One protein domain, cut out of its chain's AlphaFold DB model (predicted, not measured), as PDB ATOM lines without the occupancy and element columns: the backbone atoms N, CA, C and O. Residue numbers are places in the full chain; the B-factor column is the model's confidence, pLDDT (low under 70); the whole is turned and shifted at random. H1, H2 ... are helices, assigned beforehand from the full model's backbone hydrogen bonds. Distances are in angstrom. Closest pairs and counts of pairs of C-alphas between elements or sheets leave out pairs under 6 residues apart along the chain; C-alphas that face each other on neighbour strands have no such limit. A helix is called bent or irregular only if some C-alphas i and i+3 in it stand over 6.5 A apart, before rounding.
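This is residues 2 to 187 of the 188 residues of the protein "Bumetanide-sensitive sodium-(Potassium)-chloride cotransporter" of Sipha flava (yellow sugarcane aphid) (UniProt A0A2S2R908). Two long helices, H1 and H6, make a narrow V that closes where both end; beyond the closed end, H2 and the long loop of residues 123 to 156 form a head with little helix. H3 crosses the end of H6, H7 crosses the end of H1, H8 slants away from H1, and H4 with H5 leads back to the wide end, loosely attached. The printed part has 186 residues with eight named helices, H1 to H8 in chain order, and no named strand: the class is all helix. It is only just loose, close to compact, with a radius of gyration of the C-alphas of 19.7 A, and elongated, spanning 66 by 38 by 32 A.

H1, residues 2 to 28, begins with C-alpha 2 at (24.526, 32.883, 41.300) and is 39.4 A long. H2 is residues 33 to 37 and H3 residues 45 to 51. H4, residues 66 to 77, measures 16.1 A and is only just irregular: C-alphas 72 and 75 are 6.8 A apart. H5 is residues 80 to 84. H6, residues 93 to 122, is the longest at 43.4 A and ends at (-8.757, 13.689, 25.719). H7 is residues 157 to 163. H8, residues 168 to 185, spans 26.2 A and ends at (0.207, 38.937, 42.668).

The hub is H1. With residues 19 to 26 alone it touches H6, closest at the C-alphas of Ser 26 and Val 122, 6.7 A; they run the same way at a shallow tilt of 29 degrees. H7 touches H1 about perpendicular at 88 degrees, closest C-alphas Gly 25 and Met 161, 5.6 A. H8 touches H1 with residues 170 to 173 alone, opposite ways at a steep tilt of 52 degrees, closest C-alphas Ala 18 and Thr 170, 6.6 A. H3 touches H6 about perpendicular at 73 degrees; the C-alphas of Leu 48 and Ala 121 are 4.2 A apart. H5 and H6 are close but not clearly touching, closest C-alphas Ala 84 and Ile 97, 7.2 A, as are H2 and H7, closest C-alphas Asp 35 and Ile 160, 7.2 A. H4 is apart from H6. In H1, H2 and H3 every O i to N i+4 pair is within hydrogen-bond range, against 5 of 8 in H4, 23 of 26 in H6, 12 of 14 in H8, 0 of 1 in H5 and 1 of 3 in H7; O i to N i+3 pairs within range are 2 of 2 in H5 and 3 of 4 in H7.

The C-alphas farthest apart, Lys 91 and Asn 136, are 65.7 A apart. The printed part has no cut. The links H3 to H4 and H6 to H7 are long. Residues 2 to 10, 70 to 75 and 182 to 187 stand free. Confidence is under 70 for residue 2 and residues 59 to 62, 80 to 89 and 151 to 187; H8 has a mean pLDDT of 37.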
ATOM      1  N   ASP A   2      24.241  34.243  41.762       68.62
ATOM      2  CA  ASP A   2      24.526  32.883  41.300       68.62
ATOM      3  C   ASP A   2      23.514  31.856  41.830       68.62
ATOM      4  O   ASP A   2      23.137  30.936  41.113       68.62
ATOM      5  N   ASP A   3      23.053  32.011  43.072       80.19
ATOM      6  CA  ASP A   3      22.095  31.074  43.672       80.19
ATOM      7  C   ASP A   3      20.666  31.276  43.144       80.19
ATOM      8  O   ASP A   3      19.938  30.306  42.959       80.19
ATOM      9  N   GLU A   4      20.293  32.509  42.794       76.38
ATOM     10  CA  GLU A   4      19.000  32.822  42.168       76.38
ATOM     11  C   GLU A   4      18.918  32.251  40.745       76.38
ATOM     12  O   GLU A   4      17.932  31.606  40.390       76.38
ATOM     13  N   ALA A   5      19.985  32.405  39.954       78.00
ATOM     14  CA  ALA A   5      20.059  31.853  38.602       78.00
ATOM     15  C   ALA A   5      20.018  30.313  38.599       78.00
ATOM     16  O   ALA A   5      19.341  29.714  37.762       78.00
ATOM     17  N   LYS A   6      20.680  29.660  39.566       77.19
ATOM     18  CA  LYS A   6      20.608  28.197  39.742       77.19
ATOM     19  C   LYS A   6      19.186  27.735  40.067       77.19
ATOM     20  O   LYS A   6      18.741  26.726  39.529       77.19
ATOM     21  N   ILE A   7      18.464  28.461  40.923       82.94
ATOM     22  CA  ILE A   7      17.070  28.132  41.261       82.94
ATOM     23  C   ILE A   7      16.161  28.292  40.036       82.94
ATOM     24  O   ILE A   7      15.304  27.440  39.801       82.94
ATOM     25  N   GLN A   8      16.356  29.343  39.236       76.81
ATOM     26  CA  GLN A   8      15.576  29.568  38.017       76.81
ATOM     27  C   GLN A   8      15.762  28.438  36.996       76.81
ATOM     28  O   GLN A   8      14.780  27.972  36.420       76.81
ATOM     29  N   ASP A   9      16.993  27.964  36.803       79.00
ATOM     30  CA  ASP A   9      17.289  26.844  35.902       79.00
ATOM     31  C   ASP A   9      16.617  25.542  36.374       79.00
ATOM     32  O   ASP A   9      15.924  24.867  35.611       79.00
ATOM     33  N   VAL A  10      16.698  25.252  37.677       83.56
ATOM     34  CA  VAL A  10      16.005  24.108  38.294       83.56
ATOM     35  C   VAL A  10      14.486  24.202  38.100       83.56
ATOM     36  O   VAL A  10      13.846  23.207  37.752       83.56
ATOM     37  N   LEU A  11      13.895  25.387  38.276       80.19
ATOM     38  CA  LEU A  11      12.456  25.597  38.090       80.19
ATOM     39  C   LEU A  11      12.019  25.339  36.640       80.19
ATOM     40  O   LEU A  11      10.978  24.718  36.417       80.19
ATOM     41  N   VAL A  12      12.811  25.769  35.654       81.19
ATOM     42  CA  VAL A  12      12.520  25.519  34.232       81.19
ATOM     43  C   VAL A  12      12.521  24.022  33.927       81.19
ATOM     44  O   VAL A  12      11.613  23.548  33.243       81.19
ATOM     45  N   VAL A  13      13.468  23.257  34.475       81.06
ATOM     46  CA  VAL A  13      13.507  21.795  34.304       81.06
ATOM     47  C   VAL A  13      12.236  21.135  34.847       81.06
ATOM     48  O   VAL A  13      11.658  20.280  34.174       81.06
ATOM     49  N   PHE A  14      11.744  21.562  36.015       79.69
ATOM     50  CA  PHE A  14      10.483  21.052  36.565       79.69
ATOM     51  C   PHE A  14       9.271  21.389  35.690       79.69
ATOM     52  O   PHE A  14       8.422  20.525  35.467       79.69
ATOM     53  N   ILE A  15       9.195  22.614  35.161       78.50
ATOM     54  CA  ILE A  15       8.094  23.031  34.279       78.50
ATOM     55  C   ILE A  15       8.100  22.212  32.986       78.50
ATOM     56  O   ILE A  15       7.061  21.700  32.574       78.50
ATOM     57  N   VAL A  16       9.267  22.047  32.361       79.94
ATOM     58  CA  VAL A  16       9.409  21.239  31.144       79.94
ATOM     59  C   VAL A  16       9.025  19.783  31.421       79.94
ATOM     60  O   VAL A  16       8.269  19.199  30.646       79.94
ATOM     61  N   GLY A  17       9.457  19.222  32.554       80.06
ATOM     62  CA  GLY A  17       9.056  17.886  32.999       80.06
ATOM     63  C   GLY A  17       7.538  17.733  33.142       80.06
ATOM     64  O   GLY A  17       6.974  16.778  32.615       80.06
ATOM     65  N   ALA A  18       6.862  18.701  33.763       74.06
ATOM     66  CA  ALA A  18       5.405  18.682  33.922       74.06
ATOM     67  C   ALA A  18       4.654  18.763  32.579       74.06
ATOM     68  O   ALA A  18       3.612  18.130  32.409       74.06
ATOM     69  N   ILE A  19       5.176  19.512  31.600       76.62
ATOM     70  CA  ILE A  19       4.591  19.565  30.251       76.62
ATOM     71  C   ILE A  19       4.707  18.198  29.566       76.62
ATOM     72  O   ILE A  19       3.738  17.731  28.967       76.62
ATOM     73  N   PHE A  20       5.863  17.537  29.669       79.38
ATOM     74  CA  PHE A  20       6.042  16.192  29.117       79.38
ATOM     75  C   PHE A  20       5.160  15.151  29.808       79.38
ATOM     76  O   PHE A  20       4.603  14.295  29.122       79.38
ATOM     77  N   ASP A  21       4.981  15.250  31.124       76.19
ATOM     78  CA  ASP A  21       4.108  14.362  31.897       76.19
ATOM     79  C   ASP A  21       2.657  14.411  31.395       76.19
ATOM     80  O   ASP A  21       2.067  13.375  31.098       76.19
ATOM     81  N   ILE A  22       2.116  15.612  31.155       73.50
ATOM     82  CA  ILE A  22       0.768  15.791  30.583       73.50
ATOM     83  C   ILE A  22       0.644  15.101  29.218       73.50
ATOM     84  O   ILE A  22      -0.375  14.468  28.923       73.50
ATOM     85  N   ILE A  23       1.668  15.219  28.370       79.00
ATOM     86  CA  ILE A  23       1.672  14.603  27.039       79.00
ATOM     87  C   ILE A  23       1.682  13.076  27.171       79.00
ATOM     88  O   ILE A  23       0.852  12.409  26.554       79.00
ATOM     89  N   ILE A  24       2.573  12.524  27.996       79.62
ATOM     90  CA  ILE A  24       2.708  11.075  28.203       79.62
ATOM     91  C   ILE A  24       1.439  10.497  28.845       79.62
ATOM     92  O   ILE A  24       0.909   9.507  28.342       79.62
ATOM     93  N   GLY A  25       0.898  11.136  29.884       73.31
ATOM     94  CA  GLY A  25      -0.350  10.725  30.534       73.31
ATOM     95  C   GLY A  25      -1.538  10.715  29.569       73.31
ATOM     96  O   GLY A  25      -2.352   9.793  29.581       73.31
ATOM     97  N   SER A  26      -1.583  11.673  28.638       76.00
ATOM     98  CA  SER A  26      -2.608  11.704  27.587       76.00
ATOM     99  C   SER A  26      -2.497  10.529  26.607       76.00
ATOM    100  O   SER A  26      -3.518  10.072  26.093       76.00
ATOM    101  N   PHE A  27      -1.284  10.019  26.355       82.00
ATOM    102  CA  PHE A  27      -1.057   8.846  25.501       82.00
ATOM    103  C   PHE A  27      -1.355   7.515  26.194       82.00
ATOM    104  O   PHE A  27      -1.789   6.580  25.523       82.00
ATOM    105  N   ILE A  28      -1.128   7.417  27.506       80.56
ATOM    106  CA  ILE A  28      -1.404   6.198  28.285       80.56
ATOM    107  C   ILE A  28      -2.914   5.952  28.399       80.56
ATOM    108  O   ILE A  28      -3.350   4.802  28.365       80.56
ATOM    109  N   GLY A  29      -3.714   7.024  28.425       71.44
ATOM    110  CA  GLY A  29      -5.172   6.936  28.430       71.44
ATOM    111  C   GLY A  29      -5.754   6.513  29.788       71.44
ATOM    112  O   GLY A  29      -5.017   6.362  30.765       71.44
ATOM    113  N   PRO A  30      -7.090   6.384  29.886       78.38
ATOM    114  CA  PRO A  30      -7.765   6.059  31.139       78.38
ATOM    115  C   PRO A  30      -7.490   4.611  31.555       78.38
ATOM    116  O   PRO A  30      -7.648   3.685  30.761       78.38
ATOM    117  N   THR A  31      -7.101   4.413  32.815       76.75
ATOM    118  CA  THR A  31      -6.799   3.088  33.381       76.75
ATOM    119  C   THR A  31      -7.979   2.507  34.157       76.75
ATOM    120  O   THR A  31      -8.071   1.288  34.303       76.75
ATOM    121  N   SER A  32      -8.884   3.361  34.650       80.44
ATOM    122  CA  SER A  32     -10.009   2.969  35.492       80.44
ATOM    123  C   SER A  32     -11.347   3.502  34.976       80.44
ATOM    124  O   SER A  32     -11.428   4.565  34.357       80.44
ATOM    125  N   ASP A  33     -12.429   2.782  35.281       81.88
ATOM    126  CA  ASP A  33     -13.789   3.162  34.876       81.88
ATOM    127  C   ASP A  33     -14.237   4.500  35.484       81.88
ATOM    128  O   ASP A  33     -15.075   5.198  34.912       81.88
ATOM    129  N   ILE A  34     -13.667   4.882  36.634       79.12
ATOM    130  CA  ILE A  34     -13.967   6.164  37.274       79.12
ATOM    131  C   ILE A  34     -13.312   7.339  36.547       79.12
ATOM    132  O   ILE A  34     -13.914   8.408  36.475       79.12
ATOM    133  N   ASP A  35     -12.144   7.139  35.929       76.50
ATOM    134  CA  ASP A  35     -11.511   8.159  35.087       76.50
ATOM    135  C   ASP A  35     -12.354   8.422  33.834       76.50
ATOM    136  O   ASP A  35     -12.603   9.574  33.471       76.50
ATOM    137  N   ILE A  36     -12.874   7.354  33.222       81.25
ATOM    138  CA  ILE A  36     -13.758   7.458  32.053       81.25
ATOM    139  C   ILE A  36     -15.066   8.151  32.437       81.25
ATOM    140  O   ILE A  36     -15.503   9.077  31.749       81.25
ATOM    141  N   ALA A  37     -15.664   7.761  33.565       81.12
ATOM    142  CA  ALA A  37     -16.883   8.383  34.072       81.12
ATOM    143  C   ALA A  37     -16.686   9.861  34.447       81.12
ATOM    144  O   ALA A  37     -17.626  10.646  34.323       81.12
ATOM    145  N   SER A  38     -15.476  10.245  34.864       76.19
ATOM    146  CA  SER A  38     -15.082  11.632  35.171       76.19
ATOM    147  C   SER A  38     -14.774  12.464  33.920       76.19
ATOM    148  O   SER A  38     -14.571  13.674  34.011       76.19
ATOM    149  N   GLY A  39     -14.785  11.841  32.739       77.62
ATOM    150  CA  GLY A  39     -14.668  12.516  31.452       77.62
ATOM    151  C   GLY A  39     -13.307  12.387  30.775       77.62
ATOM    152  O   GLY A  39     -13.088  13.071  29.774       77.62
ATOM    153  N   PHE A  40     -12.409  11.532  31.273       81.75
ATOM    154  CA  PHE A  40     -11.148  11.207  30.606       81.75
ATOM    155  C   PHE A  40     -11.353  10.046  29.630       81.75
ATOM    156  O   PHE A  40     -11.437   8.882  30.012       81.75
ATOM    157  N   THR A  41     -11.451  10.360  28.342       80.69
ATOM    158  CA  THR A  41     -11.753   9.379  27.286       80.69
ATOM    159  C   THR A  41     -10.513   8.905  26.528       80.69
ATOM    160  O   THR A  41     -10.614   8.000  25.700       80.69
ATOM    161  N   GLY A  42      -9.343   9.496  26.803       82.12
ATOM    162  CA  GLY A  42      -8.123   9.313  26.009       82.12
ATOM    163  C   GLY A  42      -8.206  10.013  24.646       82.12
ATOM    164  O   GLY A  42      -9.176  10.708  24.352       82.12
ATOM    165  N   PHE A  43      -7.187   9.860  23.791       84.38
ATOM    166  CA  PHE A  43      -7.164  10.511  22.470       84.38
ATOM    167  C   PHE A  43      -8.327  10.058  21.584       84.38
ATOM    168  O   PHE A  43      -8.296   8.991  20.971       84.38
ATOM    169  N   SER A  44      -9.341  10.917  21.475       87.50
ATOM    170  CA  SER A  44     -10.541  10.664  20.688       87.50
ATOM    171  C   SER A  44     -10.821  11.823  19.742       87.50
ATOM    172  O   SER A  44     -11.054  12.962  20.146       87.50
ATOM    173  N   MET A  45     -10.881  11.514  18.444       87.56
ATOM    174  CA  MET A  45     -11.237  12.499  17.417       87.56
ATOM    175  C   MET A  45     -12.659  13.047  17.620       87.56
ATOM    176  O   MET A  45     -12.949  14.184  17.250       87.56
ATOM    177  N   LYS A  46     -13.550  12.253  18.232       87.75
ATOM    178  CA  LYS A  46     -14.913  12.685  18.564       87.75
ATOM    179  C   LYS A  46     -14.884  13.790  19.623       87.75
ATOM    180  O   LYS A  46     -15.457  14.850  19.394       87.75
ATOM    181  N   THR A  47     -14.151  13.566  20.714       86.12
ATOM    182  CA  THR A  47     -13.975  14.536  21.805       86.12
ATOM    183  C   THR A  47     -13.310  15.817  21.305       86.12
ATOM    184  O   THR A  47     -13.803  16.908  21.578       86.12
ATOM    185  N   LEU A  48     -12.265  15.705  20.476       88.12
ATOM    186  CA  LEU A  48     -11.613  16.871  19.873       88.12
ATOM    187  C   LEU A  48     -12.582  17.706  19.020       88.12
ATOM    188  O   LEU A  48     -12.595  18.931  19.114       88.12
ATOM    189  N   LYS A  49     -13.405  17.051  18.192       89.69
ATOM    190  CA  LYS A  49     -14.372  17.736  17.325       89.69
ATOM    191  C   LYS A  49     -15.463  18.439  18.132       89.69
ATOM    192  O   LYS A  49     -15.841  19.556  17.787       89.69
ATOM    193  N   GLU A  50     -15.949  17.807  19.194       86.00
ATOM    194  CA  GLU A  50     -16.905  18.409  20.130       86.00
ATOM    195  C   GLU A  50     -16.285  19.603  20.870       86.00
ATOM    196  O   GLU A  50     -16.952  20.613  21.092       86.00
ATOM    197  N   ASN A  51     -14.984  19.537  21.167       86.31
ATOM    198  CA  ASN A  51     -14.257  20.608  21.837       86.31
ATOM    199  C   ASN A  51     -13.813  21.763  20.934       86.31
ATOM    200  O   ASN A  51     -13.451  22.820  21.451       86.31
ATOM    201  N   TRP A  52     -13.877  21.600  19.613       87.06
ATOM    202  CA  TRP A  52     -13.343  22.569  18.656       87.06
ATOM    203  C   TRP A  52     -14.071  23.920  18.666       87.06
ATOM    204  O   TRP A  52     -13.468  24.956  18.390       87.06
ATOM    205  N   TYR A  53     -15.375  23.922  18.957       87.25
ATOM    206  CA  TYR A  53     -16.202  25.127  18.885       87.25
ATOM    207  C   TYR A  53     -16.451  25.743  20.259       87.25
ATOM    208  O   TYR A  53     -16.766  25.025  21.199       87.25
ATOM    209  N   SER A  54     -16.380  27.065  20.397       83.19
ATOM    210  CA  SER A  54     -16.601  27.731  21.686       83.19
ATOM    211  C   SER A  54     -17.999  27.459  22.254       83.19
ATOM    212  O   SER A  54     -18.992  27.638  21.550       83.19
ATOM    213  N   ASP A  55     -18.077  27.115  23.535       83.44
ATOM    214  CA  ASP A  55     -19.325  27.061  24.303       83.44
ATOM    215  C   ASP A  55     -19.162  27.956  25.532       83.44
ATOM    216  O   ASP A  55     -18.627  27.546  26.561       83.44
ATOM    217  N   TYR A  56     -19.519  29.232  25.375       80.56
ATOM    218  CA  TYR A  56     -19.430  30.197  26.462       80.56
ATOM    219  C   TYR A  56     -20.657  30.067  27.359       80.56
ATOM    220  O   TYR A  56     -21.778  30.371  26.950       80.56
ATOM    221  N   ARG A  57     -20.431  29.637  28.597       74.12
ATOM    222  CA  ARG A  57     -21.480  29.423  29.592       74.12
ATOM    223  C   ARG A  57     -21.462  30.498  30.668       74.12
ATOM    224  O   ARG A  57     -20.513  31.270  30.789       74.12
ATOM    225  N   ILE A  58     -22.546  30.570  31.428       71.38
ATOM    226  CA  ILE A  58     -22.663  31.489  32.557       71.38
ATOM    227  C   ILE A  58     -22.053  30.796  33.772       71.38
ATOM    228  O   ILE A  58     -22.535  29.743  34.181       71.38
ATOM    229  N   GLN A  59     -21.017  31.405  34.343       65.38
ATOM    230  CA  GLN A  59     -20.394  30.958  35.588       65.38
ATOM    231  C   GLN A  59     -20.467  32.100  36.595       65.38
ATOM    232  O   GLN A  59     -20.199  33.250  36.236       65.38
ATOM    233  N   ASP A  60     -20.884  31.809  37.827       64.12
ATOM    234  CA  ASP A  60     -20.983  32.786  38.920       64.12
ATOM    235  C   ASP A  60     -21.750  34.068  38.544       64.12
ATOM    236  O   ASP A  60     -21.309  35.187  38.798       64.12
ATOM    237  N   ASN A  61     -22.909  33.909  37.890       67.31
ATOM    238  CA  ASN A  61     -23.766  35.002  37.395       67.31
ATOM    239  C   ASN A  61     -23.104  35.949  36.376       67.31
ATOM    240  O   ASN A  61     -23.677  36.985  36.037       67.31
ATOM    241  N   SER A  62     -21.935  35.588  35.847       69.94
ATOM    242  CA  SER A  62     -21.248  36.322  34.788       69.94
ATOM    243  C   SER A  62     -21.296  35.534  33.480       69.94
ATOM    244  O   SER A  62     -20.955  34.348  33.420       69.94
ATOM    245  N   GLN A  63     -21.758  36.181  32.409       75.81
ATOM    246  CA  GLN A  63     -21.690  35.595  31.076       75.81
ATOM    247  C   GLN A  63     -20.231  35.601  30.628       75.81
ATOM    248  O   GLN A  63     -19.623  36.662  30.464       75.81
ATOM    249  N   GLN A  64     -19.670  34.411  30.418       77.12
ATOM    250  CA  GLN A  64     -18.341  34.310  29.841       77.12
ATOM    251  C   GLN A  64     -18.402  34.774  28.386       77.12
ATOM    252  O   GLN A  64     -19.335  34.477  27.643       77.12
ATOM    253  N   SER A  65     -17.410  35.555  27.985       84.25
ATOM    254  CA  SER A  65     -17.258  36.046  26.623       84.25
ATOM    255  C   SER A  65     -15.809  35.858  26.195       84.25
ATOM    256  O   SER A  65     -14.927  35.658  27.034       84.25
ATOM    257  N   PHE A  66     -15.545  35.971  24.894       84.94
ATOM    258  CA  PHE A  66     -14.179  35.939  24.376       84.94
ATOM    259  C   PHE A  66     -13.259  36.935  25.106       84.94
ATOM    260  O   PHE A  66     -12.155  36.575  25.504       84.94
ATOM    261  N   PHE A  67     -13.733  38.164  25.343       85.56
ATOM    262  CA  PHE A  67     -12.953  39.196  26.032       85.56
ATOM    263  C   PHE A  67     -12.702  38.868  27.504       85.56
ATOM    264  O   PHE A  67     -11.623  39.167  28.008       85.56
ATOM    265  N   THR A  68     -13.655  38.220  28.179       76.81
ATOM    266  CA  THR A  68     -13.486  37.779  29.571       76.81
ATOM    267  C   THR A  68     -12.372  36.739  29.679       76.81
ATOM    268  O   THR A  68     -11.460  36.883  30.489       76.81
ATOM    269  N   ILE A  69     -12.387  35.726  28.808       77.56
ATOM    270  CA  ILE A  69     -11.358  34.675  28.791       77.56
ATOM    271  C   ILE A  69     -10.007  35.242  28.345       77.56
ATOM    272  O   ILE A  69      -8.976  34.909  28.927       77.56
ATOM    273  N   PHE A  70     -10.002  36.149  27.365       80.19
ATOM    274  CA  PHE A  70      -8.793  36.857  26.952       80.19
ATOM    275  C   PHE A  70      -8.174  37.653  28.108       80.19
ATOM    276  O   PHE A  70      -6.967  37.572  28.304       80.19
ATOM    277  N   ALA A  71      -8.974  38.367  28.905       80.56
ATOM    278  CA  ALA A  71      -8.482  39.133  30.049       80.56
ATOM    279  C   ALA A  71      -7.844  38.244  31.133       80.56
ATOM    280  O   ALA A  71      -6.856  38.648  31.739       80.56
ATOM    281  N   ILE A  72      -8.360  37.026  31.339       75.75
ATOM    282  CA  ILE A  72      -7.774  36.038  32.263       75.75
ATOM    283  C   ILE A  72      -6.478  35.440  31.689       75.75
ATOM    284  O   ILE A  72      -5.525  35.192  32.426       75.75
ATOM    285  N   PHE A  73      -6.415  35.219  30.374       74.56
ATOM    286  CA  PHE A  73      -5.240  34.649  29.710       74.56
ATOM    287  C   PHE A  73      -4.108  35.669  29.506       74.56
ATOM    288  O   PHE A  73      -2.936  35.299  29.525       74.56
ATOM    289  N   PHE A  74      -4.436  36.951  29.339       79.19
ATOM    290  CA  PHE A  74      -3.483  38.007  28.996       79.19
ATOM    291  C   PHE A  74      -2.273  38.092  29.949       79.19
ATOM    292  O   PHE A  74      -1.147  38.082  29.442       79.19
ATOM    293  N   PRO A  75      -2.437  38.049  31.290       79.56
ATOM    294  CA  PRO A  75      -1.309  38.020  32.223       79.56
ATOM    295  C   PRO A  75      -0.331  36.858  31.999       79.56
ATOM    296  O   PRO A  75       0.857  36.998  32.273       79.56
ATOM    297  N   SER A  76      -0.799  35.726  31.459       74.06
ATOM    298  CA  SER A  76       0.037  34.539  31.217       74.06
ATOM    299  C   SER A  76       0.976  34.699  30.014       74.06
ATOM    300  O   SER A  76       1.972  33.987  29.901       74.06
ATOM    301  N   VAL A  77       0.667  35.612  29.090       75.06
ATOM    302  CA  VAL A  77       1.504  35.895  27.906       75.06
ATOM    303  C   VAL A  77       2.425  37.093  28.154       75.06
ATOM    304  O   VAL A  77       3.453  37.252  27.495       75.06
ATOM    305  N   THR A  78       2.084  37.940  29.126       77.56
ATOM    306  CA  THR A  78       2.957  39.028  29.577       77.56
ATOM    307  C   THR A  78       4.123  38.491  30.415       77.56
ATOM    308  O   THR A  78       3.987  37.485  31.097       77.56
ATOM    309  N   GLY A  79       5.287  39.149  30.364       70.19
ATOM    310  CA  GLY A  79       6.473  38.730  31.137       70.19
ATOM    311  C   GLY A  79       7.802  38.778  30.379       70.19
ATOM    312  O   GLY A  79       8.863  38.665  30.987       70.19
ATOM    313  N   ILE A  80       7.773  39.039  29.067       69.50
ATOM    314  CA  ILE A  80       8.973  39.163  28.215       69.50
ATOM    315  C   ILE A  80       9.966  40.212  28.760       69.50
ATOM    316  O   ILE A  80      11.179  40.077  28.601       69.50
ATOM    317  N   GLN A  81       9.465  41.236  29.456       66.50
ATOM    318  CA  GLN A  81      10.272  42.333  29.986       66.50
ATOM    319  C   GLN A  81      11.140  41.945  31.197       66.50
ATOM    320  O   GLN A  81      12.172  42.579  31.417       66.50
ATOM    321  N   ALA A  82      10.799  40.883  31.940       67.38
ATOM    322  CA  ALA A  82      11.612  40.422  33.068       67.38
ATOM    323  C   ALA A  82      12.990  39.900  32.610       67.38
ATOM    324  O   ALA A  82      13.994  40.129  33.280       67.38
ATOM    325  N   GLY A  83      13.061  39.286  31.421       63.38
ATOM    326  CA  GLY A  83      14.316  38.795  30.838       63.38
ATOM    327  C   GLY A  83      15.260  39.907  30.365       63.38
ATOM    328  O   GLY A  83      16.475  39.724  30.355       63.38
ATOM    329  N   ALA A  84      14.729  41.088  30.028       66.12
ATOM    330  CA  ALA A  84      15.545  42.227  29.612       66.12
ATOM    331  C   ALA A  84      16.336  42.845  30.780       66.12
ATOM    332  O   ALA A  84      17.386  43.443  30.555       66.12
ATOM    333  N   ASN A  85      15.886  42.669  32.026       65.62
ATOM    334  CA  ASN A  85      16.521  43.275  33.200       65.62
ATOM    335  C   ASN A  85      17.853  42.600  33.604       65.62
ATOM    336  O   ASN A  85      18.643  43.187  34.333       65.62
ATOM    337  N   ILE A  86      18.138  41.395  33.093       68.38
ATOM    338  CA  ILE A  86      19.395  40.645  33.332       68.38
ATOM    339  C   ILE A  86      20.371  40.815  32.145       68.38
ATOM    340  O   ILE A  86      21.494  40.320  32.137       68.38
ATOM    341  N   SER A  87      19.972  41.571  31.116       64.31
ATOM    342  CA  SER A  87      20.722  41.686  29.861       64.31
ATOM    343  C   SER A  87      22.044  42.466  29.948       64.31
ATOM    344  O   SER A  87      22.814  42.455  28.988       64.31
ATOM    345  N   GLY A  88      22.329  43.111  31.086       63.09
ATOM    346  CA  GLY A  88      23.568  43.859  31.331       63.09
ATOM    347  C   GLY A  88      24.832  42.995  31.442       63.09
ATOM    348  O   GLY A  88      25.923  43.527  31.277       63.09
ATOM    349  N   ASP A  89      24.686  41.683  31.665       68.56
ATOM    350  CA  ASP A  89      25.796  40.716  31.785       68.56
ATOM    351  C   ASP A  89      26.056  39.930  30.478       68.56
ATOM    352  O   ASP A  89      26.773  38.930  30.432       68.56
ATOM    353  N   LEU A  90      25.444  40.358  29.367       72.75
ATOM    354  CA  LEU A  90      25.643  39.742  28.056       72.75
ATOM    355  C   LEU A  90      26.891  40.302  27.374       72.75
ATOM    356  O   LEU A  90      27.066  41.511  27.256       72.75
ATOM    357  N   LYS A  91      27.699  39.401  26.806       73.94
ATOM    358  CA  LYS A  91      28.881  39.746  26.003       73.94
ATOM    359  C   LYS A  91      28.552  40.672  24.820       73.94
ATOM    360  O   LYS A  91      29.347  41.553  24.523       73.94
ATOM    361  N   ASP A  92      27.371  40.499  24.205       81.88
ATOM    362  CA  ASP A  92      26.850  41.320  23.099       81.88
ATOM    363  C   ASP A  92      25.319  41.541  23.223       81.88
ATOM    364  O   ASP A  92      24.524  40.786  22.640       81.88
ATOM    365  N   PRO A  93      24.852  42.560  23.970       75.88
ATOM    366  CA  PRO A  93      23.428  42.732  24.288       75.88
ATOM    367  C   PRO A  93      22.571  43.119  23.071       75.88
ATOM    368  O   PRO A  93      21.444  42.645  22.930       75.88
ATOM    369  N   SER A  94      23.107  43.913  22.139       78.56
ATOM    370  CA  SER A  94      22.368  44.431  20.972       78.56
ATOM    371  C   SER A  94      21.898  43.348  19.995       78.56
ATOM    372  O   SER A  94      20.916  43.546  19.281       78.56
ATOM    373  N   THR A  95      22.567  42.192  19.966       78.81
ATOM    374  CA  THR A  95      22.215  41.073  19.077       78.81
ATOM    375  C   THR A  95      21.633  39.873  19.823       78.81
ATOM    376  O   THR A  95      20.800  39.157  19.260       78.81
ATOM    377  N   SER A  96      22.021  39.665  21.084       81.25
ATOM    378  CA  SER A  96      21.597  38.509  21.886       81.25
ATOM    379  C   SER A  96      20.176  38.660  22.434       81.25
ATOM    380  O   SER A  96      19.409  37.696  22.407       81.25
ATOM    381  N   ILE A  97      19.780  39.869  22.850       82.62
ATOM    382  CA  ILE A  97      18.433  40.157  23.372       82.62
ATOM    383  C   ILE A  97      17.330  39.856  22.336       82.62
ATOM    384  O   ILE A  97      16.426  39.075  22.655       82.62
ATOM    385  N   PRO A  98      17.366  40.403  21.098       81.31
ATOM    386  CA  PRO A  98      16.283  40.185  20.137       81.31
ATOM    387  C   PRO A  98      16.187  38.726  19.678       81.31
ATOM    388  O   PRO A  98      15.082  38.200  19.540       81.31
ATOM    389  N   LYS A  99      17.322  38.038  19.493       81.56
ATOM    390  CA  LYS A  99      17.338  36.619  19.103       81.56
ATOM    391  C   LYS A  99      16.799  35.714  20.211       81.56
ATOM    392  O   LYS A  99      15.977  34.845  19.929       81.56
ATOM    393  N   GLY A 100      17.223  35.941  21.456       83.31
ATOM    394  CA  GLY A 100      16.746  35.181  22.613       83.31
ATOM    395  C   GLY A 100      15.252  35.384  22.861       83.31
ATOM    396  O   GLY A 100      14.515  34.418  23.049       83.31
ATOM    397  N   THR A 101      14.786  36.631  22.768       84.75
ATOM    398  CA  THR A 101      13.368  36.972  22.949       84.75
ATOM    399  C   THR A 101      12.483  36.314  21.891       84.75
ATOM    400  O   THR A 101      11.479  35.697  22.234       84.75
ATOM    401  N   LEU A 102      12.863  36.380  20.609       83.94
ATOM    402  CA  LEU A 102      12.070  35.793  19.527       83.94
ATOM    403  C   LEU A 102      11.981  34.262  19.636       83.94
ATOM    404  O   LEU A 102      10.906  33.694  19.446       83.94
ATOM    405  N   LEU A 103      13.092  33.601  19.979       85.44
ATOM    406  CA  LEU A 103      13.113  32.153  20.176       85.44
ATOM    407  C   LEU A 103      12.251  31.738  21.377       85.44
ATOM    408  O   LEU A 103      11.469  30.796  21.275       85.44
ATOM    409  N   SER A 104      12.345  32.472  22.489       84.75
ATOM    410  CA  SER A 104      11.532  32.227  23.686       84.75
ATOM    411  C   SER A 104      10.030  32.372  23.403       84.75
ATOM    412  O   SER A 104       9.229  31.514  23.780       84.75
ATOM    413  N   ILE A 105       9.637  33.401  22.646       86.12
ATOM    414  CA  ILE A 105       8.244  33.590  22.212       86.12
ATOM    415  C   ILE A 105       7.773  32.412  21.347       86.12
ATOM    416  O   ILE A 105       6.683  31.887  21.558       86.12
ATOM    417  N   ALA A 106       8.589  31.950  20.396       87.56
ATOM    418  CA  ALA A 106       8.219  30.816  19.549       87.56
ATOM    419  C   ALA A 106       8.007  29.522  20.361       87.56
ATOM    420  O   ALA A 106       7.043  28.786  20.123       87.56
ATOM    421  N   ILE A 107       8.872  29.260  21.347       87.06
ATOM    422  CA  ILE A 107       8.766  28.088  22.228       87.06
ATOM    423  C   ILE A 107       7.511  28.179  23.104       87.06
ATOM    424  O   ILE A 107       6.751  27.212  23.181       87.06
ATOM    425  N   THR A 108       7.246  29.335  23.718       83.69
ATOM    426  CA  THR A 108       6.074  29.516  24.592       83.69
ATOM    427  C   THR A 108       4.762  29.385  23.821       83.69
ATOM    428  O   THR A 108       3.892  28.626  24.249       83.69
ATOM    429  N   ILE A 109       4.643  29.993  22.634       85.94
ATOM    430  CA  ILE A 109       3.474  29.813  21.752       85.94
ATOM    431  C   ILE A 109       3.263  28.332  21.421       85.94
ATOM    432  O   ILE A 109       2.150  27.825  21.546       85.94
ATOM    433  N   THR A 110       4.329  27.623  21.048       87.69
ATOM    434  CA  THR A 110       4.249  26.191  20.720       87.69
ATOM    435  C   THR A 110       3.770  25.373  21.920       87.69
ATOM    436  O   THR A 110       2.868  24.545  21.786       87.69
ATOM    437  N   SER A 111       4.317  25.638  23.110       81.88
ATOM    438  CA  SER A 111       3.912  24.949  24.338       81.88
ATOM    439  C   SER A 111       2.445  25.205  24.698       81.88
ATOM    440  O   SER A 111       1.736  24.267  25.058       81.88
ATOM    441  N   TYR A 112       1.944  26.431  24.509       80.62
ATOM    442  CA  TYR A 112       0.539  26.758  24.753       80.62
ATOM    443  C   TYR A 112      -0.400  26.035  23.794       80.62
ATOM    444  O   TYR A 112      -1.414  25.496  24.230       80.62
ATOM    445  N   VAL A 113      -0.051  25.959  22.508       85.62
ATOM    446  CA  VAL A 113      -0.851  25.219  21.521       85.62
ATOM    447  C   VAL A 113      -0.970  23.745  21.915       85.62
ATOM    448  O   VAL A 113      -2.068  23.191  21.896       85.62
ATOM    449  N   ILE A 114       0.133  23.120  22.338       83.94
ATOM    450  CA  ILE A 114       0.134  21.722  22.792       83.94
ATOM    451  C   ILE A 114      -0.755  21.550  24.030       83.94
ATOM    452  O   ILE A 114      -1.610  20.666  24.054       83.94
ATOM    453  N   LEU A 115      -0.597  22.419  25.032       77.50
ATOM    454  CA  LEU A 115      -1.355  22.361  26.285       77.50
ATOM    455  C   LEU A 115      -2.850  22.676  26.125       77.50
ATOM    456  O   LEU A 115      -3.620  22.369  27.029       77.50
ATOM    457  N   VAL A 116      -3.277  23.262  25.006       81.88
ATOM    458  CA  VAL A 116      -4.700  23.451  24.679       81.88
ATOM    459  C   VAL A 116      -5.246  22.253  23.902       81.88
ATOM    460  O   VAL A 116      -6.300  21.718  24.246       81.88
ATOM    461  N   ILE A 117      -4.530  21.802  22.867       85.06
ATOM    462  CA  ILE A 117      -5.006  20.733  21.978       85.06
ATOM    463  C   ILE A 117      -5.037  19.384  22.694       85.06
ATOM    464  O   ILE A 117      -6.010  18.648  22.549       85.06
ATOM    465  N   VAL A 118      -3.997  19.049  23.463       83.44
ATOM    466  CA  VAL A 118      -3.878  17.727  24.095       83.44
ATOM    467  C   VAL A 118      -5.008  17.491  25.108       83.44
ATOM    468  O   VAL A 118      -5.764  16.539  24.915       83.44
ATOM    469  N   PRO A 119      -5.250  18.364  26.108       77.12
ATOM    470  CA  PRO A 119      -6.399  18.211  27.001       77.12
ATOM    471  C   PRO A 119      -7.746  18.280  26.274       77.12
ATOM    472  O   PRO A 119      -8.643  17.504  26.598       77.12
ATOM    473  N   GLY A 120      -7.876  19.139  25.256       81.31
ATOM    474  CA  GLY A 120      -9.087  19.231  24.435       81.31
ATOM    475  C   GLY A 120      -9.372  17.982  23.592       81.31
ATOM    476  O   GLY A 120     -10.519  17.742  23.224       81.31
ATOM    477  N   ALA A 121      -8.366  17.158  23.298       85.38
ATOM    478  CA  ALA A 121      -8.545  15.902  22.573       85.38
ATOM    479  C   ALA A 121      -8.927  14.722  23.479       85.38
ATOM    480  O   ALA A 121      -9.434  13.721  22.970       85.38
ATOM    481  N   VAL A 122      -8.659  14.825  24.786       82.19
ATOM    482  CA  VAL A 122      -8.757  13.689  25.719       82.19
ATOM    483  C   VAL A 122      -9.760  13.864  26.858       82.19
ATOM    484  O   VAL A 122     -10.097  12.877  27.509       82.19
ATOM    485  N   HIS A 123     -10.255  15.085  27.092       81.25
ATOM    486  CA  HIS A 123     -11.272  15.365  28.108       81.25
ATOM    487  C   HIS A 123     -12.581  15.863  27.519       81.25
ATOM    488  O   HIS A 123     -12.617  16.721  26.637       81.25
ATOM    489  N   LEU A 124     -13.675  15.374  28.086       83.62
ATOM    490  CA  LEU A 124     -15.013  15.891  27.843       83.62
ATOM    491  C   LEU A 124     -15.252  17.185  28.636       83.62
ATOM    492  O   LEU A 124     -14.696  17.401  29.716       83.62
ATOM    493  N   ARG A 125     -16.113  18.055  28.098       79.69
ATOM    494  CA  ARG A 125     -16.489  19.331  28.739       79.69
ATOM    495  C   ARG A 125     -17.198  19.120  30.066       79.69
ATOM    496  O   ARG A 125     -16.961  19.857  31.018       79.69
ATOM    497  N   GLU A 126     -18.054  18.109  30.095       81.50
ATOM    498  CA  GLU A 126     -18.878  17.727  31.228       81.50
ATOM    499  C   GLU A 126     -18.951  16.208  31.295       81.50
ATOM    500  O   GLU A 126     -19.009  15.533  30.261       81.50
ATOM    501  N   ALA A 127     -18.954  15.686  32.512       84.12
ATOM    502  CA  ALA A 127     -19.154  14.279  32.788       84.12
ATOM    503  C   ALA A 127     -19.779  14.105  34.175       84.12
ATOM    504  O   ALA A 127     -19.659  14.965  35.050       84.12
ATOM    505  N   SER A 128     -20.475  12.992  34.391       82.94
ATOM    506  CA  SER A 128     -21.171  12.778  35.661       82.94
ATOM    507  C   SER A 128     -20.287  12.242  36.793       82.94
ATOM    508  O   SER A 128     -20.690  12.353  37.946       82.94
ATOM    509  N   GLY A 129     -19.144  11.618  36.499       80.44
ATOM    510  CA  GLY A 129     -18.237  11.045  37.504       80.44
ATOM    511  C   GLY A 129     -18.658   9.692  38.093       80.44
ATOM    512  O   GLY A 129     -17.886   9.092  38.836       80.44
ATOM    513  N   TYR A 130     -19.849   9.173  37.770       82.94
ATOM    514  CA  TYR A 130     -20.340   7.922  38.354       82.94
ATOM    515  C   TYR A 130     -20.096   6.695  37.450       82.94
ATOM    516  O   TYR A 130     -20.615   6.639  36.331       82.94
ATOM    517  N   PRO A 131     -19.367   5.663  37.923       82.56
ATOM    518  CA  PRO A 131     -19.001   4.502  37.100       82.56
ATOM    519  C   PRO A 131     -20.191   3.588  36.756       82.56
ATOM    520  O   PRO A 131     -20.168   2.879  35.754       82.56
ATOM    521  N   ASN A 132     -21.271   3.624  37.541       85.12
ATOM    522  CA  ASN A 132     -22.506   2.875  37.276       85.12
ATOM    523  C   ASN A 132     -23.255   3.351  36.013       85.12
ATOM    524  O   ASN A 132     -24.098   2.623  35.492       85.12
ATOM    525  N   GLU A 133     -22.958   4.548  35.509       83.12
ATOM    526  CA  GLU A 133     -23.604   5.148  34.336       83.12
ATOM    527  C   GLU A 133     -22.835   4.917  33.027       83.12
ATOM    528  O   GLU A 133     -23.318   5.274  31.943       83.12
ATOM    529  N   LEU A 134     -21.661   4.285  33.114       83.00
ATOM    530  CA  LEU A 134     -20.803   3.950  31.983       83.00
ATOM    531  C   LEU A 134     -21.476   3.004  30.963       83.00
ATOM    532  O   LEU A 134     -21.445   3.324  29.774       83.00
ATOM    533  N   PRO A 135     -22.166   1.911  31.367       83.44
ATOM    534  CA  PRO A 135     -22.726   0.936  30.419       83.44
ATOM    535  C   PRO A 135     -23.791   1.516  29.479       83.44
ATOM    536  O   PRO A 135     -23.952   1.048  28.355       83.44
ATOM    537  N   ASN A 136     -24.513   2.546  29.931       82.94
ATOM    538  CA  ASN A 136     -25.603   3.180  29.187       82.94
ATOM    539  C   ASN A 136     -25.178   4.486  28.496       82.94
ATOM    540  O   ASN A 136     -26.030   5.189  27.953       82.94
ATOM    541  N   ASN A 137     -23.890   4.852  28.553       81.62
ATOM    542  CA  ASN A 137     -23.378   6.164  28.131       81.62
ATOM    543  C   ASN A 137     -24.113   7.358  28.771       81.62
ATOM    544  O   ASN A 137     -24.124   8.465  28.229       81.62
ATOM    545  N   PHE A 138     -24.731   7.149  29.935       81.38
ATOM    546  CA  PHE A 138     -25.541   8.171  30.597       81.38
ATOM    547  C   PHE A 138     -24.671   9.246  31.269       81.38
ATOM    548  O   PHE A 138     -25.116  10.378  31.453       81.38
ATOM    549  N   TYR A 139     -23.393   8.937  31.514       81.25
ATOM    550  CA  TYR A 139     -22.383   9.875  32.010       81.25
ATOM    551  C   TYR A 139     -22.140  11.087  31.084       81.25
ATOM    552  O   TYR A 139     -21.639  12.102  31.559       81.25
ATOM    553  N   LEU A 140     -22.522  11.002  29.799       81.38
ATOM    554  CA  LEU A 140     -22.456  12.094  28.812       81.38
ATOM    555  C   LEU A 140     -23.691  13.011  28.834       81.38
ATOM    556  O   LEU A 140     -23.675  14.098  28.257       81.38
ATOM    557  N   ASN A 141     -24.800  12.561  29.431       81.62
ATOM    558  CA  ASN A 141     -26.065  13.285  29.398       81.62
ATOM    559  C   ASN A 141     -26.147  14.283  30.564       81.62
ATOM    560  O   ASN A 141     -26.586  13.952  31.670       81.62
ATOM    561  N   CYS A 142     -25.717  15.513  30.280       78.62
ATOM    562  CA  CYS A 142     -25.729  16.652  31.205       78.62
ATOM    563  C   CYS A 142     -26.787  17.710  30.837       78.62
ATOM    564  O   CYS A 142     -26.808  18.797  31.399       78.62
ATOM    565  N   SER A 143     -27.692  17.424  29.892       79.12
ATOM    566  CA  SER A 143     -28.675  18.417  29.425       79.12
ATOM    567  C   SER A 143     -29.814  18.676  30.417       79.12
ATOM    568  O   SER A 143     -30.411  19.748  30.392       79.12
ATOM    569  N   LEU A 144     -30.145  17.696  31.267       77.62
ATOM    570  CA  LEU A 144     -31.277  17.756  32.207       77.62
ATOM    571  C   LEU A 144     -30.852  17.745  33.684       77.62
ATOM    572  O   LEU A 144     -31.705  17.744  34.569       77.62
ATOM    573  N   ARG A 145     -29.546  17.705  33.962       79.12
ATOM    574  CA  ARG A 145     -28.984  17.621  35.314       79.12
ATOM    575  C   ARG A 145     -27.636  18.322  35.377       79.12
ATOM    576  O   ARG A 145     -26.956  18.442  34.365       79.12
ATOM    577  N   VAL A 146     -27.234  18.723  36.575       75.12
ATOM    578  CA  VAL A 146     -25.911  19.304  36.804       75.12
ATOM    579  C   VAL A 146     -24.885  18.175  36.872       75.12
ATOM    580  O   VAL A 146     -24.983  17.303  37.735       75.12
ATOM    581  N   CYS A 147     -23.929  18.182  35.948       80.19
ATOM    582  CA  CYS A 147     -22.770  17.297  35.981       80.19
ATOM    583  C   CYS A 147     -21.676  17.925  36.847       80.19
ATOM    584  O   CYS A 147     -21.342  19.094  36.670       80.19
ATOM    585  N   SER A 148     -21.160  17.158  37.805       74.44
ATOM    586  CA  SER A 148     -20.165  17.628  38.775       74.44
ATOM    587  C   SER A 148     -18.723  17.499  38.287       74.44
ATOM    588  O   SER A 148     -17.843  18.130  38.863       74.44
ATOM    589  N   GLU A 149     -18.475  16.712  37.237       75.12
ATOM    590  CA  GLU A 149     -17.139  16.442  36.703       75.12
ATOM    591  C   GLU A 149     -16.981  16.947  35.257       75.12
ATOM    592  O   GLU A 149     -17.931  17.387  34.602       75.12
ATOM    593  N   GLY A 150     -15.749  16.894  34.750       71.44
ATOM    594  CA  GLY A 150     -15.373  17.382  33.424       71.44
ATOM    595  C   GLY A 150     -14.659  18.734  33.447       71.44
ATOM    596  O   GLY A 150     -14.486  19.366  34.495       71.44
ATOM    597  N   LEU A 151     -14.208  19.167  32.266       69.75
ATOM    598  CA  LEU A 151     -13.299  20.307  32.099       69.75
ATOM    599  C   LEU A 151     -13.862  21.641  32.632       69.75
ATOM    600  O   LEU A 151     -13.091  22.542  32.950       69.75
ATOM    601  N   TYR A 152     -15.189  21.776  32.713       66.62
ATOM    602  CA  TYR A 152     -15.869  23.009  33.122       66.62
ATOM    603  C   TYR A 152     -16.074  23.152  34.640       66.62
ATOM    604  O   TYR A 152     -16.023  24.261  35.168       66.62
ATOM    605  N   HIS A 153     -16.321  22.044  35.346       62.81
ATOM    606  CA  HIS A 153     -16.677  22.068  36.772       62.81
ATOM    607  C   HIS A 153     -15.498  21.790  37.694       62.81
ATOM    608  O   HIS A 153     -15.471  22.299  38.814       62.81
ATOM    609  N   ASN A 154     -14.517  21.009  37.243       55.50
ATOM    610  CA  ASN A 154     -13.452  20.565  38.118       55.50
ATOM    611  C   ASN A 154     -12.080  21.028  37.608       55.50
ATOM    612  O   ASN A 154     -11.519  20.491  36.653       55.50
ATOM    613  N   ALA A 155     -11.484  22.007  38.300       47.97
ATOM    614  CA  ALA A 155     -10.089  22.404  38.081       47.97
ATOM    615  C   ALA A 155      -9.102  21.236  38.321       47.97
ATOM    616  O   ALA A 155      -7.966  21.273  37.845       47.97
ATOM    617  N   ASN A 156      -9.548  20.171  39.001       42.66
ATOM    618  CA  ASN A 156      -8.794  18.942  39.228       42.66
ATOM    619  C   ASN A 156      -8.819  17.971  38.031       42.66
ATOM    620  O   ASN A 156      -8.135  16.955  38.081       42.66
ATOM    621  N   VAL A 157      -9.502  18.255  36.913       49.25
ATOM    622  CA  VAL A 157      -9.353  17.434  35.687       49.25
ATOM    623  C   VAL A 157      -7.913  17.476  35.152       49.25
ATOM    624  O   VAL A 157      -7.409  16.498  34.603       49.25
ATOM    625  N   LYS A 158      -7.175  18.555  35.442       46.44
ATOM    626  CA  LYS A 158      -5.723  18.631  35.216       46.44
ATOM    627  C   LYS A 158      -4.920  17.667  36.111       46.44
ATOM    628  O   LYS A 158      -3.820  17.271  35.747       46.44
ATOM    629  N   ILE A 159      -5.482  17.279  37.260       41.12
ATOM    630  CA  ILE A 159      -4.909  16.344  38.242       41.12
ATOM    631  C   ILE A 159      -5.215  14.886  37.861       41.12
ATOM    632  O   ILE A 159      -4.389  14.017  38.116       41.12
ATOM    633  N   ILE A 160      -6.331  14.596  37.178       47.19
ATOM    634  CA  ILE A 160      -6.680  13.226  36.741       47.19
ATOM    635  C   ILE A 160      -5.682  12.694  35.698       47.19
ATOM    636  O   ILE A 160      -5.255  11.545  35.799       47.19
ATOM    637  N   MET A 161      -5.198  13.547  34.785       47.19
ATOM    638  CA  MET A 161      -4.071  13.212  33.888       47.19
ATOM    639  C   MET A 161      -2.796  12.816  34.641       47.19
ATOM    640  O   MET A 161      -1.959  12.098  34.105       47.19
ATOM    641  N   CYS A 162      -2.650  13.306  35.871       43.88
ATOM    642  CA  CYS A 162      -1.434  13.226  36.663       43.88
ATOM    643  C   CYS A 162      -1.484  12.127  37.741       43.88
ATOM    644  O   CYS A 162      -0.453  11.639  38.199       43.88
ATOM    645  N   ASN A 163      -2.683  11.679  38.117       44.00
ATOM    646  CA  ASN A 163      -2.875  10.617  39.105       44.00
ATOM    647  C   ASN A 163      -2.570   9.211  38.572       44.00
ATOM    648  O   ASN A 163      -2.429   8.292  39.376       44.00
ATOM    649  N   ASN A 164      -2.453   9.027  37.253       45.06
ATOM    650  CA  ASN A 164      -2.292   7.698  36.659       45.06
ATOM    651  C   ASN A 164      -0.879   7.328  36.199       45.06
ATOM    652  O   ASN A 164      -0.698   6.214  35.722       45.06
ATOM    653  N   LEU A 165       0.143   8.167  36.413       37.12
ATOM    654  CA  LEU A 165       1.535   7.712  36.344       37.12
ATOM    655  C   LEU A 165       2.473   8.595  37.197       37.12
ATOM    656  O   LEU A 165       2.887   9.678  36.820       37.12
ATOM    657  N   THR A 166       2.888   8.054  38.339       37.56
ATOM    658  CA  THR A 166       4.242   8.208  38.909       37.56
ATOM    659  C   THR A 166       4.825   9.580  39.272       37.56
ATOM    660  O   THR A 166       6.035   9.626  39.437       37.56
ATOM    661  N   PHE A 167       4.088  10.666  39.528       38.00
ATOM    662  CA  PHE A 167       4.721  11.806  40.220       38.00
ATOM    663  C   PHE A 167       3.796  12.547  41.195       38.00
ATOM    664  O   PHE A 167       3.169  13.550  40.876       38.00
ATOM    665  N   THR A 168       3.874  12.162  42.475       41.78
ATOM    666  CA  THR A 168       3.489  13.007  43.625       41.78
ATOM    667  C   THR A 168       4.152  14.398  43.567       41.78
ATOM    668  O   THR A 168       3.652  15.354  44.151       41.78
ATOM    669  N   ILE A 169       5.245  14.542  42.808       44.25
ATOM    670  CA  ILE A 169       5.953  15.805  42.558       44.25
ATOM    671  C   ILE A 169       5.093  16.802  41.764       44.25
ATOM    672  O   ILE A 169       5.197  17.999  42.011       44.25
ATOM    673  N   THR A 170       4.182  16.367  40.889       43.22
ATOM    674  CA  THR A 170       3.379  17.298  40.079       43.22
ATOM    675  C   THR A 170       2.294  18.010  40.892       43.22
ATOM    676  O   THR A 170       1.989  19.167  40.610       43.22
ATOM    677  N   ILE A 171       1.786  17.393  41.968       45.00
ATOM    678  CA  ILE A 171       0.925  18.073  42.954       45.00
ATOM    679  C   ILE A 171       1.705  19.213  43.623       45.00
ATOM    680  O   ILE A 171       1.200  20.331  43.693       45.00
ATOM    681  N   TYR A 172       2.964  18.971  44.012       41.62
ATOM    682  CA  TYR A 172       3.839  19.999  44.587       41.62
ATOM    683  C   TYR A 172       4.255  21.077  43.580       41.62
ATOM    684  O   TYR A 172       4.411  22.233  43.965       41.62
ATOM    685  N   VAL A 173       4.396  20.735  42.296       43.22
ATOM    686  CA  VAL A 173       4.686  21.686  41.212       43.22
ATOM    687  C   VAL A 173       3.453  22.526  40.874       43.22
ATOM    688  O   VAL A 173       3.603  23.720  40.658       43.22
ATOM    689  N   TYR A 174       2.231  21.986  40.912       41.66
ATOM    690  CA  TYR A 174       1.013  22.791  40.742       41.66
ATOM    691  C   TYR A 174       0.762  23.727  41.917       41.66
ATOM    692  O   TYR A 174       0.487  24.907  41.697       41.66
ATOM    693  N   THR A 175       0.916  23.243  43.154       39.59
ATOM    694  CA  THR A 175       0.864  24.121  44.331       39.59
ATOM    695  C   THR A 175       2.024  25.114  44.320       39.59
ATOM    696  O   THR A 175       1.815  26.269  44.652       39.59
ATOM    697  N   GLY A 176       3.207  24.702  43.851       39.03
ATOM    698  CA  GLY A 176       4.429  25.500  43.731       39.03
ATOM    699  C   GLY A 176       4.341  26.622  42.691       39.03
ATOM    700  O   GLY A 176       4.711  27.759  42.975       39.03
ATOM    701  N   ILE A 177       3.795  26.331  41.509       44.00
ATOM    702  CA  ILE A 177       3.548  27.287  40.420       44.00
ATOM    703  C   ILE A 177       2.435  28.262  40.817       44.00
ATOM    704  O   ILE A 177       2.567  29.454  40.551       44.00
ATOM    705  N   PHE A 178       1.388  27.810  41.522       37.00
ATOM    706  CA  PHE A 178       0.380  28.725  42.073       37.00
ATOM    707  C   PHE A 178       0.928  29.579  43.219       37.00
ATOM    708  O   PHE A 178       0.617  30.769  43.259       37.00
ATOM    709  N   THR A 179       1.797  29.041  44.086       33.81
ATOM    710  CA  THR A 179       2.512  29.841  45.098       33.81
ATOM    711  C   THR A 179       3.507  30.821  44.468       33.81
ATOM    712  O   THR A 179       3.658  31.939  44.946       33.81
ATOM    713  N   GLY A 180       4.128  30.460  43.341       32.38
ATOM    714  CA  GLY A 180       5.004  31.340  42.559       32.38
ATOM    715  C   GLY A 180       4.243  32.458  41.840       32.38
ATOM    716  O   GLY A 180       4.726  33.587  41.785       32.38
ATOM    717  N   LEU A 181       3.020  32.184  41.369       34.19
ATOM    718  CA  LEU A 181       2.114  33.208  40.842       34.19
ATOM    719  C   LEU A 181       1.589  34.134  41.956       34.19
ATOM    720  O   LEU A 181       1.401  35.322  41.716       34.19
ATOM    721  N   THR A 182       1.415  33.639  43.191       28.19
ATOM    722  CA  THR A 182       1.022  34.484  44.341       28.19
ATOM    723  C   THR A 182       2.160  35.358  44.870       28.19
ATOM    724  O   THR A 182       1.879  36.425  45.409       28.19
ATOM    725  N   ILE A 183       3.431  35.007  44.642       28.78
ATOM    726  CA  ILE A 183       4.566  35.876  45.013       28.78
ATOM    727  C   ILE A 183       4.652  37.134  44.122       28.78
ATOM    728  O   ILE A 183       5.152  38.155  44.582       28.78
ATOM    729  N   ASN A 184       4.089  37.130  42.904       26.58
ATOM    730  CA  ASN A 184       3.996  38.334  42.058       26.58
ATOM    731  C   ASN A 184       2.600  38.984  42.001       26.58
ATOM    732  O   ASN A 184       2.462  40.063  41.437       26.58
ATOM    733  N   ILE A 185       1.574  38.377  42.606       27.09
ATOM    734  CA  ILE A 185       0.207  38.937  42.668       27.09
ATOM    735  C   ILE A 185      -0.092  39.603  44.031       27.09
ATOM    736  O   ILE A 185      -1.127  40.234  44.193       27.09
ATOM    737  N   ILE A 186       0.837  39.558  44.998       25.31
ATOM    738  CA  ILE A 186       0.732  40.265  46.299       25.31
ATOM    739  C   ILE A 186       1.557  41.577  46.333       25.31
ATOM    740  O   ILE A 186       1.636  42.258  47.352       25.31
ATOM    741  N   LEU A 187       2.120  42.006  45.199       24.36
ATOM    742  CA  LEU A 187       2.726  43.336  45.034       24.36
ATOM    743  C   LEU A 187       2.083  44.100  43.866       24.36
ATOM    744  O   LEU A 187       2.758  44.532  42.935       24.36
TER     745      LEU A 187